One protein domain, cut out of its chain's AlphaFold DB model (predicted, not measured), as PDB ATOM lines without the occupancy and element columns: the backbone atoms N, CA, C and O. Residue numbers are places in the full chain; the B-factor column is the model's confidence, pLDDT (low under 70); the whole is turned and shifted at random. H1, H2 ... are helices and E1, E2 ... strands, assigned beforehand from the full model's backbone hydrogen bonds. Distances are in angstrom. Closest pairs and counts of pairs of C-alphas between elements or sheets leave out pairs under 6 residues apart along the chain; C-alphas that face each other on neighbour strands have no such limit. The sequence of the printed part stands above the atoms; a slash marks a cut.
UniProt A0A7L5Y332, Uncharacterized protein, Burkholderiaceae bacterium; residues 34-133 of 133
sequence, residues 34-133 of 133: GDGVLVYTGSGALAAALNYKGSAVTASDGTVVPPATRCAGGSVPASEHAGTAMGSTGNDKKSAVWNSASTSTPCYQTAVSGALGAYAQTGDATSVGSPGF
ATOM      1  N   GLY A  34     192.185 142.064 130.610       91.50
ATOM      2  CA  GLY A  34     193.362 142.078 129.740       91.50
ATOM      3  C   GLY A  34     193.064 141.419 128.398       91.50
ATOM      4  O   GLY A  34     193.697 140.434 128.037       91.50
ATOM      5  N   ASP A  35     192.067 141.927 127.687       92.00
ATOM      6  CA  ASP A  35     191.595 141.365 126.424       92.00
ATOM      7  C   ASP A  35     191.721 142.390 125.293       92.00
ATOM      8  O   ASP A  35     192.316 143.460 125.450       92.00
ATOM      9  N   GLY A  36     191.184 142.062 124.124       91.50
ATOM     10  CA  GLY A  36     191.106 143.001 123.018       91.50
ATOM     11  C   GLY A  36     190.040 142.620 122.006       91.50
ATOM     12  O   GLY A  36     189.573 141.486 121.959       91.50
ATOM     13  N   VAL A  37     189.668 143.592 121.183       91.94
ATOM     14  CA  VAL A  37     188.783 143.405 120.035       91.94
ATOM     15  C   VAL A  37     189.573 143.750 118.791       91.94
ATOM     16  O   VAL A  37     190.103 144.853 118.695       91.94
ATOM     17  N   LEU A  38     189.645 142.816 117.852       94.06
ATOM     18  CA  LEU A  38     190.211 143.018 116.524       94.06
ATOM     19  C   LEU A  38     189.083 142.775 115.517       94.06
ATOM     20  O   LEU A  38     188.443 141.724 115.539       94.06
ATOM     21  N   VAL A  39     188.816 143.759 114.667       92.38
ATOM     22  CA  VAL A  39     187.788 143.718 113.624       92.38
ATOM     23  C   VAL A  39     188.490 143.623 112.284       92.38
ATOM     24  O   VAL A  39     189.345 144.452 111.979       92.38
ATOM     25  N   TYR A  40     188.106 142.637 111.481       94.50
ATOM     26  CA  TYR A  40     188.703 142.376 110.177       94.50
ATOM     27  C   TYR A  40     187.748 142.746 109.043       94.50
ATOM     28  O   TYR A  40     186.524 142.681 109.188       94.50
ATOM     29  N   THR A  41     188.310 143.117 107.897       94.69
ATOM     30  CA  THR A  41     187.577 143.216 106.637       94.69
ATOM     31  C   THR A  41     187.185 141.821 106.140       94.69
ATOM     32  O   THR A  41     187.737 140.806 106.567       94.69
ATOM     33  N   GLY A  42     186.283 141.756 105.155       93.38
ATOM     34  CA  GLY A  42     185.947 140.492 104.487       93.38
ATOM     35  C   GLY A  42     187.125 139.833 103.754       93.38
ATOM     36  O   GLY A  42     187.067 138.644 103.468       93.38
ATOM     37  N   SER A  43     188.203 140.580 103.482       95.81
ATOM     38  CA  SER A  43     189.446 140.059 102.904       95.81
ATOM     39  C   SER A  43     190.466 139.602 103.956       95.81
ATOM     40  O   SER A  43     191.564 139.199 103.587       95.81
ATOM     41  N   GLY A  44     190.135 139.684 105.251       95.31
ATOM     42  CA  GLY A  44     190.996 139.246 106.353       95.31
ATOM     43  C   GLY A  44     192.030 140.270 106.833       95.31
ATOM     44  O   GLY A  44     192.838 139.934 107.694       95.31
ATOM     45  N   ALA A  45     192.002 141.506 106.325       97.69
ATOM     46  CA  ALA A  45     192.869 142.584 106.807       97.69
ATOM     47  C   ALA A  45     192.294 143.218 108.080       97.69
ATOM     48  O   ALA A  45     191.073 143.316 108.226       97.69
ATOM     49  N   LEU A  46     193.143 143.672 108.997       96.62
ATOM     50  CA  LEU A  46     192.721 144.361 110.210       96.62
ATOM     51  C   LEU A  46     192.124 145.730 109.850       96.62
ATOM     52  O   LEU A  46     192.788 146.590 109.279       96.62
ATOM     53  N   ALA A  47     190.857 145.937 110.198       93.81
ATOM     54  CA  ALA A  47     190.124 147.177 109.951       93.81
ATOM     55  C   ALA A  47     190.136 148.113 111.167       93.81
ATOM     56  O   ALA A  47     190.220 149.330 111.020       93.81
ATOM     57  N   ALA A  48     190.024 147.551 112.370       91.69
ATOM     58  CA  ALA A  48     190.058 148.295 113.623       91.69
ATOM     59  C   ALA A  48     190.485 147.380 114.769       91.69
ATOM     60  O   ALA A  48     190.211 146.180 114.748       91.69
ATOM     61  N   ALA A  49     191.110 147.947 115.799       93.25
ATOM     62  CA  ALA A  49     191.431 147.199 117.002       93.25
ATOM     63  C   ALA A  49     191.391 148.067 118.259       93.25
ATOM     64  O   ALA A  49     191.705 149.254 118.228       93.25
ATOM     65  N   LEU A  50     191.060 147.436 119.379       93.06
ATOM     66  CA  LEU A  50     191.287 147.948 120.722       93.06
ATOM     67  C   LEU A  50     191.929 146.833 121.541       93.06
ATOM     68  O   LEU A  50     191.282 145.827 121.821       93.06
ATOM     69  N   ASN A  51     193.179 147.019 121.947       94.88
ATOM     70  CA  ASN A  51     193.892 146.085 122.809       94.88
ATOM     71  C   ASN A  51     194.041 146.693 124.206       94.88
ATOM     72  O   ASN A  51     194.745 147.684 124.371       94.88
ATOM     73  N   TYR A  52     193.394 146.117 125.216       93.75
ATOM     74  CA  TYR A  52     193.535 146.545 126.609       93.75
ATOM     75  C   TYR A  52     194.301 145.518 127.458       93.75
ATOM     76  O   TYR A  52     194.165 145.481 128.680       93.75
ATOM     77  N   LYS A  53     195.153 144.710 126.814       94.06
ATOM     78  CA  LYS A  53     196.234 143.960 127.466       94.06
ATOM     79  C   LYS A  53     197.372 144.884 127.876       94.06
ATOM     80  O   LYS A  53     197.555 145.961 127.320       94.06
ATOM     81  N   GLY A  54     198.209 144.393 128.790       91.69
ATOM     82  CA  GLY A  54     199.499 145.014 129.103       91.69
ATOM     83  C   GLY A  54     200.588 144.770 128.046       91.69
ATOM     84  O   GLY A  54     201.684 145.306 128.170       91.69
ATOM     85  N   SER A  55     200.315 143.964 127.016       93.19
ATOM     86  CA  SER A  55     201.256 143.603 125.951       93.19
ATOM     87  C   SER A  55     200.616 143.708 124.566       93.19
ATOM     88  O   SER A  55     199.391 143.745 124.431       93.19
ATOM     89  N   ALA A  56     201.450 143.776 123.527       95.50
ATOM     90  CA  ALA A  56     200.983 143.825 122.146       95.50
ATOM     91  C   ALA A  56     200.340 142.497 121.704       95.50
ATOM     92  O   ALA A  56     200.693 141.423 122.194       95.50
ATOM     93  N   VAL A  57     199.417 142.586 120.748       95.69
ATOM     94  CA  VAL A  57     198.774 141.445 120.082       95.69
ATOM     95  C   VAL A  57     199.074 141.519 118.591       95.69
ATOM     96  O   VAL A  57     198.945 142.585 117.997       95.69
ATOM     97  N   THR A  58     199.436 140.395 117.978       97.75
ATOM     98  CA  THR A  58     199.602 140.305 116.522       97.75
ATOM     99  C   THR A  58     198.299 139.821 115.893       97.75
ATOM    100  O   THR A  58     197.803 138.749 116.239       97.75
ATOM    101  N   ALA A  59     197.731 140.626 115.000       97.25
ATOM    102  CA  ALA A  59     196.562 140.278 114.201       97.25
ATOM    103  C   ALA A  59     196.889 139.174 113.182       97.25
ATOM    104  O   ALA A  59     198.051 138.925 112.858       97.25
ATOM    105  N   SER A  60     195.859 138.520 112.640       95.94
ATOM    106  CA  SER A  60     196.038 137.435 111.661       95.94
ATOM    107  C   SER A  60     196.697 137.877 110.352       95.94
ATOM    108  O   SER A  60     197.275 137.046 109.660       95.94
ATOM    109  N   ASP A  61     196.629 139.165 110.016       96.88
ATOM    110  CA  ASP A  61     197.303 139.758 108.857       96.88
ATOM    111  C   ASP A  61     198.748 140.211 109.151       96.88
ATOM    112  O   ASP A  61     199.403 140.800 108.294       96.88
ATOM    113  N   GLY A  62     199.255 139.941 110.360       97.75
ATOM    114  CA  GLY A  62     200.593 140.326 110.810       97.75
ATOM    115  C   GLY A  62     200.676 141.714 111.450       97.75
ATOM    116  O   GLY A  62     201.733 142.066 111.977       97.75
ATOM    117  N   THR A  63     199.592 142.498 111.466       97.81
ATOM    118  CA  THR A  63     199.595 143.827 112.091       97.81
ATOM    119  C   THR A  63     199.822 143.719 113.599       97.81
ATOM    120  O   THR A  63     199.113 142.997 114.300       97.81
ATOM    121  N   VAL A  64     200.792 144.469 114.125       97.62
ATOM    122  CA  VAL A  64     201.054 144.544 115.570       97.62
ATOM    123  C   VAL A  64     200.165 145.614 116.199       97.62
ATOM    124  O   VAL A  64     200.270 146.793 115.872       97.62
ATOM    125  N   VAL A  65     199.316 145.202 117.138       96.44
ATOM    126  CA  VAL A  65     198.398 146.068 117.886       96.44
ATOM    127  C   VAL A  65     198.963 146.311 119.292       96.44
ATOM    128  O   VAL A  65     198.873 145.422 120.153       96.44
ATOM    129  N   PRO A  66     199.551 147.488 119.570       95.31
ATOM    130  CA  PRO A  66     200.063 147.804 120.901       95.31
ATOM    131  C   PRO A  66     198.919 147.947 121.921       95.31
ATOM    132  O   PRO A  66     197.763 148.120 121.525       95.31
ATOM    133  N   PRO A  67     199.213 147.895 123.234       95.44
ATOM    134  CA  PRO A  67     198.267 148.322 124.260       95.44
ATOM    135  C   PRO A  67     197.695 149.710 123.964       95.44
ATOM    136  O   PRO A  67     198.416 150.613 123.535       95.44
ATOM    137  N   ALA A  68     196.404 149.891 124.224       94.94
ATOM    138  CA  ALA A  68     195.722 151.164 124.065       94.94
ATOM    139  C   ALA A  68     196.371 152.248 124.938       94.94
ATOM    140  O   ALA A  68     196.829 151.992 126.048       94.94
ATOM    141  N   THR A  69     196.391 153.488 124.466       95.00
ATOM    142  CA  THR A  69     196.911 154.603 125.262       95.00
ATOM    143  C   THR A  69     195.821 155.168 126.164       95.00
ATOM    144  O   THR A  69     194.714 155.448 125.708       95.00
ATOM    145  N   ARG A  70     196.128 155.388 127.445       95.06
ATOM    146  CA  ARG A  70     195.251 156.128 128.360       95.06
ATOM    147  C   ARG A  70     195.339 157.626 128.090       95.06
ATOM    148  O   ARG A  70     196.440 158.166 128.042       95.06
ATOM    149  N   CYS A  71     194.206 158.322 128.015       95.00
ATOM    150  CA  CYS A  71     194.218 159.781 127.844       95.00
ATOM    151  C   CYS A  71     194.853 160.525 129.026       95.00
ATOM    152  O   CYS A  71     195.490 161.552 128.830       95.00
ATOM    153  N   ALA A  72     194.730 159.987 130.242       92.25
ATOM    154  CA  ALA A  72     195.386 160.528 131.432       92.25
ATOM    155  C   ALA A  72     196.882 160.155 131.537       92.25
ATOM    156  O   ALA A  72     197.533 160.497 132.522       92.25
ATOM    157  N   GLY A  73     197.427 159.430 130.554       89.75
ATOM    158  CA  GLY A  73     198.760 158.839 130.616       89.75
ATOM    159  C   GLY A  73     198.829 157.569 131.476       89.75
ATOM    160  O   GLY A  73     197.839 157.101 132.047       89.75
ATOM    161  N   GLY A  74     200.030 156.991 131.542       86.81
ATOM    162  CA  GLY A  74     200.301 155.732 132.240       86.81
ATOM    163  C   GLY A  74     200.050 154.480 131.394       86.81
ATOM    164  O   GLY A  74     199.558 154.545 130.267       86.81
ATOM    165  N   SER A  75     200.423 153.324 131.944       86.38
ATOM    166  CA  SER A  75     200.275 152.024 131.291       86.38
ATOM    167  C   SER A  75     198.880 151.429 131.491       86.38
ATOM    168  O   SER A  75     198.192 151.698 132.479       86.38
ATOM    169  N   VAL A  76     198.468 150.587 130.541       88.12
ATOM    170  CA  VAL A  76     197.280 149.745 130.690       88.12
ATOM    171  C   VAL A  76     197.626 148.571 131.608       88.12
ATOM    172  O   VAL A  76     198.572 147.835 131.312       88.12
ATOM    173  N   PRO A  77     196.897 148.367 132.716       84.31
ATOM    174  CA  PRO A  77     197.122 147.220 133.584       84.31
ATOM    175  C   PRO A  77     196.715 145.923 132.875       84.31
ATOM    176  O   PRO A  77     195.670 145.849 132.233       84.31
ATOM    177  N   ALA A  78     197.527 144.875 133.022       78.56
ATOM    178  CA  ALA A  78     197.326 143.611 132.313       78.56
ATOM    179  C   ALA A  78     196.093 142.802 132.774       78.56
ATOM    180  O   ALA A  78     195.736 141.829 132.119       78.56
ATOM    181  N   SER A  79     195.456 143.175 133.886       85.69
ATOM    182  CA  SER A  79     194.472 142.354 134.605       85.69
ATOM    183  C   SER A  79     193.110 143.023 134.791       85.69
ATOM    184  O   SER A  79     192.392 142.679 135.726       85.69
ATOM    185  N   GLU A  80     192.735 143.968 133.929       91.06
ATOM    186  CA  GLU A  80     191.515 144.760 134.120       91.06
ATOM    187  C   GLU A  80     190.531 144.675 132.952       91.06
ATOM    188  O   GLU A  80     190.909 144.436 131.802       91.06
ATOM    189  N   HIS A  81     189.248 144.886 133.255       91.25
ATOM    190  CA  HIS A  81     188.207 145.081 132.244       91.25
ATOM    191  C   HIS A  81     188.378 146.436 131.553       91.25
ATOM    192  O   HIS A  81     188.911 147.370 132.142       91.25
ATOM    193  N   ALA A  82     187.874 146.575 130.323       92.00
ATOM    194  CA  ALA A  82     188.146 147.728 129.459       92.00
ATOM    195  C   ALA A  82     188.000 149.112 130.139       92.00
ATOM    196  O   ALA A  82     188.874 149.957 129.982       92.00
ATOM    197  N   GLY A  83     186.937 149.366 130.916       92.44
ATOM    198  CA  GLY A  83     186.767 150.651 131.613       92.44
ATOM    199  C   GLY A  83     187.796 150.883 132.726       92.44
ATOM    200  O   GLY A  83     188.411 151.948 132.802       92.44
ATOM    201  N   THR A  84     188.034 149.873 133.563       92.44
ATOM    202  CA  THR A  84     189.046 149.882 134.636       92.44
ATOM    203  C   THR A  84     190.457 150.015 134.060       92.44
ATOM    204  O   THR A  84     191.249 150.862 134.483       92.44
ATOM    205  N   ALA A  85     190.728 149.307 132.965       93.69
ATOM    206  CA  ALA A  85     191.950 149.414 132.183       93.69
ATOM    207  C   ALA A  85     192.201 150.849 131.684       93.69
ATOM    208  O   ALA A  85     193.355 151.249 131.574       93.69
ATOM    209  N   MET A  86     191.157 151.669 131.504       94.12
ATOM    210  CA  MET A  86     191.246 153.081 131.091       94.12
ATOM    211  C   MET A  86     191.059 154.109 132.219       94.12
ATOM    212  O   MET A  86     190.957 155.304 131.943       94.12
ATOM    213  N   GLY A  87     191.045 153.680 133.484       90.31
ATOM    214  CA  GLY A  87     191.150 154.582 134.639       90.31
ATOM    215  C   GLY A  87     189.980 154.547 135.617       90.31
ATOM    216  O   GLY A  87     190.009 155.290 136.593       90.31
ATOM    217  N   SER A  88     188.962 153.708 135.396       88.62
ATOM    218  CA  SER A  88     187.928 153.474 136.418       88.62
ATOM    219  C   SER A  88     188.523 152.763 137.640       88.62
ATOM    220  O   SER A  88     189.423 151.938 137.495       88.62
ATOM    221  N   THR A  89     188.006 153.042 138.835       82.94
ATOM    222  CA  THR A  89     188.299 152.291 140.062       82.94
ATOM    223  C   THR A  89     187.053 151.525 140.502       82.94
ATOM    224  O   THR A  89     185.960 152.087 140.562       82.94
ATOM    225  N   GLY A  90     187.198 150.225 140.783       69.56
ATOM    226  CA  GLY A  90     186.152 149.403 141.412       69.56
ATOM    227  C   GLY A  90     184.840 149.259 140.629       69.56
ATOM    228  O   GLY A  90     183.820 148.914 141.222       69.56
ATOM    229  N   ASN A  91     184.828 149.545 139.322       77.25
ATOM    230  CA  ASN A  91     183.634 149.412 138.493       77.25
ATOM    231  C   ASN A  91     183.980 148.907 137.085       77.25
ATOM    232  O   ASN A  91     184.310 149.689 136.187       77.25
ATOM    233  N   ASP A  92     183.807 147.598 136.910       83.69
ATOM    234  CA  ASP A  92     184.040 146.860 135.664       83.69
ATOM    235  C   ASP A  92     182.890 146.991 134.647       83.69
ATOM    236  O   ASP A  92     182.997 146.542 133.504       83.69
ATOM    237  N   LYS A  93     181.795 147.660 135.027       88.19
ATOM    238  CA  LYS A  93     180.627 147.898 134.167       88.19
ATOM    239  C   LYS A  93     180.787 149.116 133.259       88.19
ATOM    240  O   LYS A  93     179.875 149.429 132.489       88.19
ATOM    241  N   LYS A  94     181.926 149.810 133.330       91.88
ATOM    242  CA  LYS A  94     182.246 150.948 132.461       91.88
ATOM    243  C   LYS A  94     182.974 150.501 131.197       91.88
ATOM    244  O   LYS A  94     183.707 149.510 131.171       91.88
ATOM    245  N   SER A  95     182.760 151.228 130.110       92.12
ATOM    246  CA  SER A  95     183.454 150.998 128.838       92.12
ATOM    247  C   SER A  95     184.718 151.850 128.715       92.12
ATOM    248  O   SER A  95     184.842 152.878 129.375       92.12
ATOM    249  N   ALA A  96     185.648 151.418 127.865       93.25
ATOM    250  CA  ALA A  96     186.678 152.292 127.316       93.25
ATOM    251  C   ALA A  96     186.053 153.137 126.195       93.25
ATOM    252  O   ALA A  96     185.324 152.591 125.366       93.25
ATOM    253  N   VAL A  97     186.329 154.437 126.173       94.19
ATOM    254  CA  VAL A  97     185.792 155.396 125.198       94.19
ATOM    255  C   VAL A  97     186.952 156.171 124.593       94.19
ATOM    256  O   VAL A  97     187.788 156.699 125.326       94.19
ATOM    257  N   TRP A  98     187.021 156.209 123.264       94.19
ATOM    258  CA  TRP A  98     188.004 157.011 122.537       94.19
ATOM    259  C   TRP A  98     187.662 158.495 122.680       94.19
ATOM    260  O   TRP A  98     186.500 158.873 122.557       94.19
ATOM    261  N   ASN A  99     188.655 159.354 122.913       92.62
ATOM    262  CA  ASN A  99     188.416 160.793 123.061       92.62
ATOM    263  C   ASN A  99     188.135 161.536 121.744       92.62
ATOM    264  O   ASN A  99     187.950 162.750 121.777       92.62
ATOM    265  N   SER A 100     188.138 160.841 120.601       91.56
ATOM    266  CA  SER A 100     187.935 161.382 119.245       91.56
ATOM    267  C   SER A 100     188.966 162.416 118.764       91.56
ATOM    268  O   SER A 100     188.814 162.972 117.682       91.56
ATOM    269  N   ALA A 101     190.041 162.666 119.521       92.69
ATOM    270  CA  ALA A 101     190.989 163.735 119.201       92.69
ATOM    271  C   ALA A 101     191.950 163.384 118.052       92.69
ATOM    272  O   ALA A 101     192.419 164.275 117.351       92.69
ATOM    273  N   SER A 102     192.285 162.102 117.876       91.69
ATOM    274  CA  SER A 102     193.254 161.655 116.869       91.69
ATOM    275  C   SER A 102     193.072 160.183 116.519       91.69
ATOM    276  O   SER A 102     192.930 159.347 117.413       91.69
ATOM    277  N   THR A 103     193.087 159.862 115.224       89.75
ATOM    278  CA  THR A 103     193.078 158.482 114.706       89.75
ATOM    279  C   THR A 103     194.483 157.907 114.532       89.75
ATOM    280  O   THR A 103     194.631 156.691 114.464       89.75
ATOM    281  N   SER A 104     195.518 158.752 114.480       89.50
ATOM    282  CA  SER A 104     196.925 158.331 114.400       89.50
ATOM    283  C   SER A 104     197.567 158.159 115.777       89.50
ATOM    284  O   SER A 104     198.502 157.380 115.937       89.50
ATOM    285  N   THR A 105     197.044 158.859 116.782       90.25
ATOM    286  CA  THR A 105     197.464 158.799 118.187       90.25
ATOM    287  C   THR A 105     196.240 158.699 119.109       90.25
ATOM    288  O   THR A 105     196.004 159.588 119.933       90.25
ATOM    289  N   PRO A 106     195.405 157.653 118.962       93.62
ATOM    290  CA  PRO A 106     194.180 157.535 119.737       93.62
ATOM    291  C   PRO A 106     194.488 157.304 121.216       93.62
ATOM    292  O   PRO A 106     195.356 156.506 121.569       93.62
ATOM    293  N   CYS A 107     193.725 157.953 122.092       94.81
ATOM    294  CA  CYS A 107     193.715 157.624 123.510       94.81
ATOM    295  C   CYS A 107     192.298 157.335 123.996       94.81
ATOM    296  O   CYS A 107     191.308 157.855 123.475       94.81
ATOM    297  N   TYR A 108     192.212 156.512 125.033       95.06
ATOM    298  CA  TYR A 108     190.965 156.056 125.612       95.06
ATOM    299  C   TYR A 108     190.883 156.452 127.082       95.06
ATOM    300  O   TYR A 108     191.886 156.544 127.795       95.06
ATOM    301  N   GLN A 109     189.660 156.671 127.538       94.75
ATOM    302  CA  GLN A 109     189.330 156.927 128.931       94.75
ATOM    303  C   GLN A 109     188.132 156.082 129.346       94.75
ATOM    304  O   GLN A 109     187.381 155.585 128.504       94.75
ATOM    305  N   THR A 110     187.942 155.894 130.648       94.50
ATOM    306  CA  THR A 110     186.701 155.290 131.137       94.50
ATOM    307  C   THR A 110     185.497 156.140 130.731       94.50
ATOM    308  O   THR A 110     185.539 157.369 130.776       94.50
ATOM    309  N   ALA A 111     184.397 155.480 130.384       95.00
ATOM    310  CA  ALA A 111     183.126 156.134 130.124       95.00
ATOM    311  C   ALA A 111     182.646 156.917 131.359       95.00
ATOM    312  O   ALA A 111     182.689 156.413 132.489       95.00
ATOM    313  N   VAL A 112     182.155 158.133 131.126       93.12
ATOM    314  CA  VAL A 112     181.537 159.008 132.128       93.12
ATOM    315  C   VAL A 112     180.248 159.549 131.523       93.12
ATOM    316  O   VAL A 112     180.278 160.112 130.433       93.12
ATOM    317  N   SER A 113     179.120 159.361 132.209       93.12
ATOM    318  CA  SER A 113     177.815 159.788 131.698       93.12
ATOM    319  C   SER A 113     177.813 161.295 131.428       93.12
ATOM    320  O   SER A 113     178.208 162.071 132.296       93.12
ATOM    321  N   GLY A 114     177.375 161.699 130.237       93.62
ATOM    322  CA  GLY A 114     177.372 163.090 129.775       93.62
ATOM    323  C   GLY A 114     178.642 163.536 129.042       93.62
ATOM    324  O   GLY A 114     178.685 164.667 128.567       93.62
ATOM    325  N   ALA A 115     179.661 162.681 128.905       93.06
ATOM    326  CA  ALA A 115     180.898 162.994 128.184       93.06
ATOM    327  C   ALA A 115     181.108 162.052 126.993       93.06
ATOM    328  O   ALA A 115     180.877 160.854 127.112       93.06
ATOM    329  N   LEU A 116     181.597 162.577 125.861       92.81
ATOM    330  CA  LEU A 116     181.947 161.784 124.665       92.81
ATOM    331  C   LEU A 116     180.812 160.852 124.191       92.81
ATOM    332  O   LEU A 116     181.041 159.687 123.872       92.81
ATOM    333  N   GLY A 117     179.568 161.337 124.242       91.69
ATOM    334  CA  GLY A 117     178.393 160.538 123.887       91.69
ATOM    335  C   GLY A 117     178.108 159.365 124.832       91.69
ATOM    336  O   GLY A 117     177.279 158.519 124.507       91.69
ATOM    337  N   ALA A 118     178.774 159.282 125.988       94.44
ATOM    338  CA  ALA A 118     178.528 158.239 126.970       94.44
ATOM    339  C   ALA A 118     177.319 158.554 127.856       94.44
ATOM    340  O   ALA A 118     177.092 159.689 128.276       94.44
ATOM    341  N   TYR A 119     176.573 157.513 128.193       94.31
ATOM    342  CA  TYR A 119     175.400 157.554 129.056       94.31
ATOM    343  C   TYR A 119     175.302 156.254 129.857       94.31
ATOM    344  O   TYR A 119     176.062 155.307 129.635       94.31
ATOM    345  N   ALA A 120     174.418 156.234 130.852       93.69
ATOM    346  CA  ALA A 120     174.160 155.041 131.641       93.69
ATOM    347  C   ALA A 120     173.186 154.090 130.931       93.69
ATOM    348  O   ALA A 120     172.245 154.531 130.270       93.69
ATOM    349  N   GLN A 121     173.384 152.789 131.114       93.12
ATOM    350  CA  GLN A 121     172.460 151.766 130.642       93.12
ATOM    351  C   GLN A 121     171.078 151.947 131.293       93.12
ATOM    352  O   GLN A 121     170.959 152.250 132.484       93.12
ATOM    353  N   THR A 122     170.008 151.715 130.534       90.56
ATOM    354  CA  THR A 122     168.651 151.650 131.082       90.56
ATOM    355  C   THR A 122     168.564 150.520 132.110       90.56
ATOM    356  O   THR A 122     168.837 149.364 131.799       90.56
ATOM    357  N   GLY A 123     168.180 150.857 133.342       89.19
ATOM    358  CA  GLY A 123     168.048 149.895 134.444       89.19
ATOM    359  C   GLY A 123     169.330 149.632 135.245       89.19
ATOM    360  O   GLY A 123     169.246 148.985 136.285       89.19
ATOM    361  N   ASP A 124     170.488 150.168 134.837       90.94
ATOM    362  CA  ASP A 124     171.731 150.113 135.620       90.94
ATOM    363  C   ASP A 124     172.549 151.406 135.466       90.94
ATOM    364  O   ASP A 124     173.409 151.534 134.595       90.94
ATOM    365  N   ALA A 125     172.326 152.356 136.380       91.06
ATOM    366  CA  ALA A 125     173.027 153.642 136.411       91.06
ATOM    367  C   ALA A 125     174.557 153.515 136.583       91.06
ATOM    368  O   ALA A 125     175.296 154.462 136.309       91.06
ATOM    369  N   THR A 126     175.046 152.363 137.055       90.19
ATOM    370  CA  THR A 126     176.479 152.115 137.263       90.19
ATOM    371  C   THR A 126     177.174 151.570 136.018       90.19
ATOM    372  O   THR A 126     178.404 151.660 135.934       90.19
ATOM    373  N   SER A 127     176.414 151.047 135.048       91.94
ATOM    374  CA  SER A 127     176.934 150.646 133.745       91.94
ATOM    375  C   SER A 127     176.917 151.835 132.796       91.94
ATOM    376  O   SER A 127     175.864 152.367 132.464       91.94
ATOM    377  N   VAL A 128     178.103 152.273 132.372       93.88
ATOM    378  CA  VAL A 128     178.271 153.486 131.558       93.88
ATOM    379  C   VAL A 128     179.078 153.163 130.306       93.88
ATOM    380  O   VAL A 128     180.124 152.505 130.365       93.88
ATOM    381  N   GLY A 129     178.616 153.643 129.159       93.19
ATOM    382  CA  GLY A 129     179.258 153.446 127.862       93.19
ATOM    383  C   GLY A 129     178.754 154.445 126.830       93.19
ATOM    384  O   GLY A 129     177.792 155.157 127.087       93.19
ATOM    385  N   SER A 130     179.397 154.485 125.664       92.06
ATOM    386  CA  SER A 130     179.023 155.336 124.523       92.06
ATOM    387  C   SER A 130     178.579 154.523 123.293       92.06
ATOM    388  O   SER A 130     179.120 154.723 122.204       92.06
ATOM    389  N   PRO A 131     177.669 153.536 123.413       85.75
ATOM    390  CA  PRO A 131     177.279 152.773 122.240       85.75
ATOM    391  C   PRO A 131     176.439 153.667 121.313       85.75
ATOM    392  O   PRO A 131     175.385 154.168 121.704       85.75
ATOM    393  N   GLY A 132     176.938 153.875 120.091       73.81
ATOM    394  CA  GLY A 132     176.253 154.633 119.040       73.81
ATOM    395  C   GLY A 132     176.729 156.067 118.794       73.81
ATOM    396  O   GLY A 132     176.067 156.751 118.014       73.81
ATOM    397  N   PHE A 133     177.831 156.505 119.415       67.88
ATOM    398  CA  PHE A 133     178.487 157.789 119.136       67.88
ATOM    399  C   PHE A 133     179.843 157.588 118.452       67.88
ATOM    400  O   PHE A 133     180.528 156.599 118.806       67.88
TER     401      PHE A 133
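What this domain is: This is residues 34 to 133 of the 133 residues of an uncharacterized protein of Burkholderiaceae bacterium (UniProt A0A7L5Y332). With little regular structure, the domain is three two-stranded hairpins joined by loops and set as a wide V: E3 and E4 at its corner with short H1 packed on them, E1 and E2 at the end of one arm, E5 and E6 at the end of the other. The 100 printed residues, only 31 in named elements, run E1 E2 H1 E3 E4 E5 E6, mostly strand, each sheet antiparallel. The whole is compact, radius of gyration of the C-alphas 13.8 A, spanning 40 by 28 by 24 A.

How they stand to each other: Hairpin E1, residues 36 to 40, and E2, residues 46 to 51, has N 37 and O 50 within hydrogen-bond range at 2.8 A. Apart from it, hairpin E3, residues 96 to 98, and E4, residues 107 to 110, has N 97 and O 109 at 2.8 A. The closest C-alphas of E4 and H1, residues 82 to 85, are Thr 110 and Gly 83, 4.7 A apart; H1 is too short for an O i to N i+4 pair. Hairpin E5, residues 119 to 121, and E6, residues 124 to 129, has N 121 and O 127 at 2.9 A.

Where its parts are: E1, 13.1 A long, begins at C-alpha 36 (191.106, 143.001, 123.018); E6, 11.3 A, ends at C-alpha 129 (179.258, 153.446, 127.862).

The domain as a whole: The printed part has no cut; E2 to H1 is a long link, and residues 90 and 133 are under pLDDT 70.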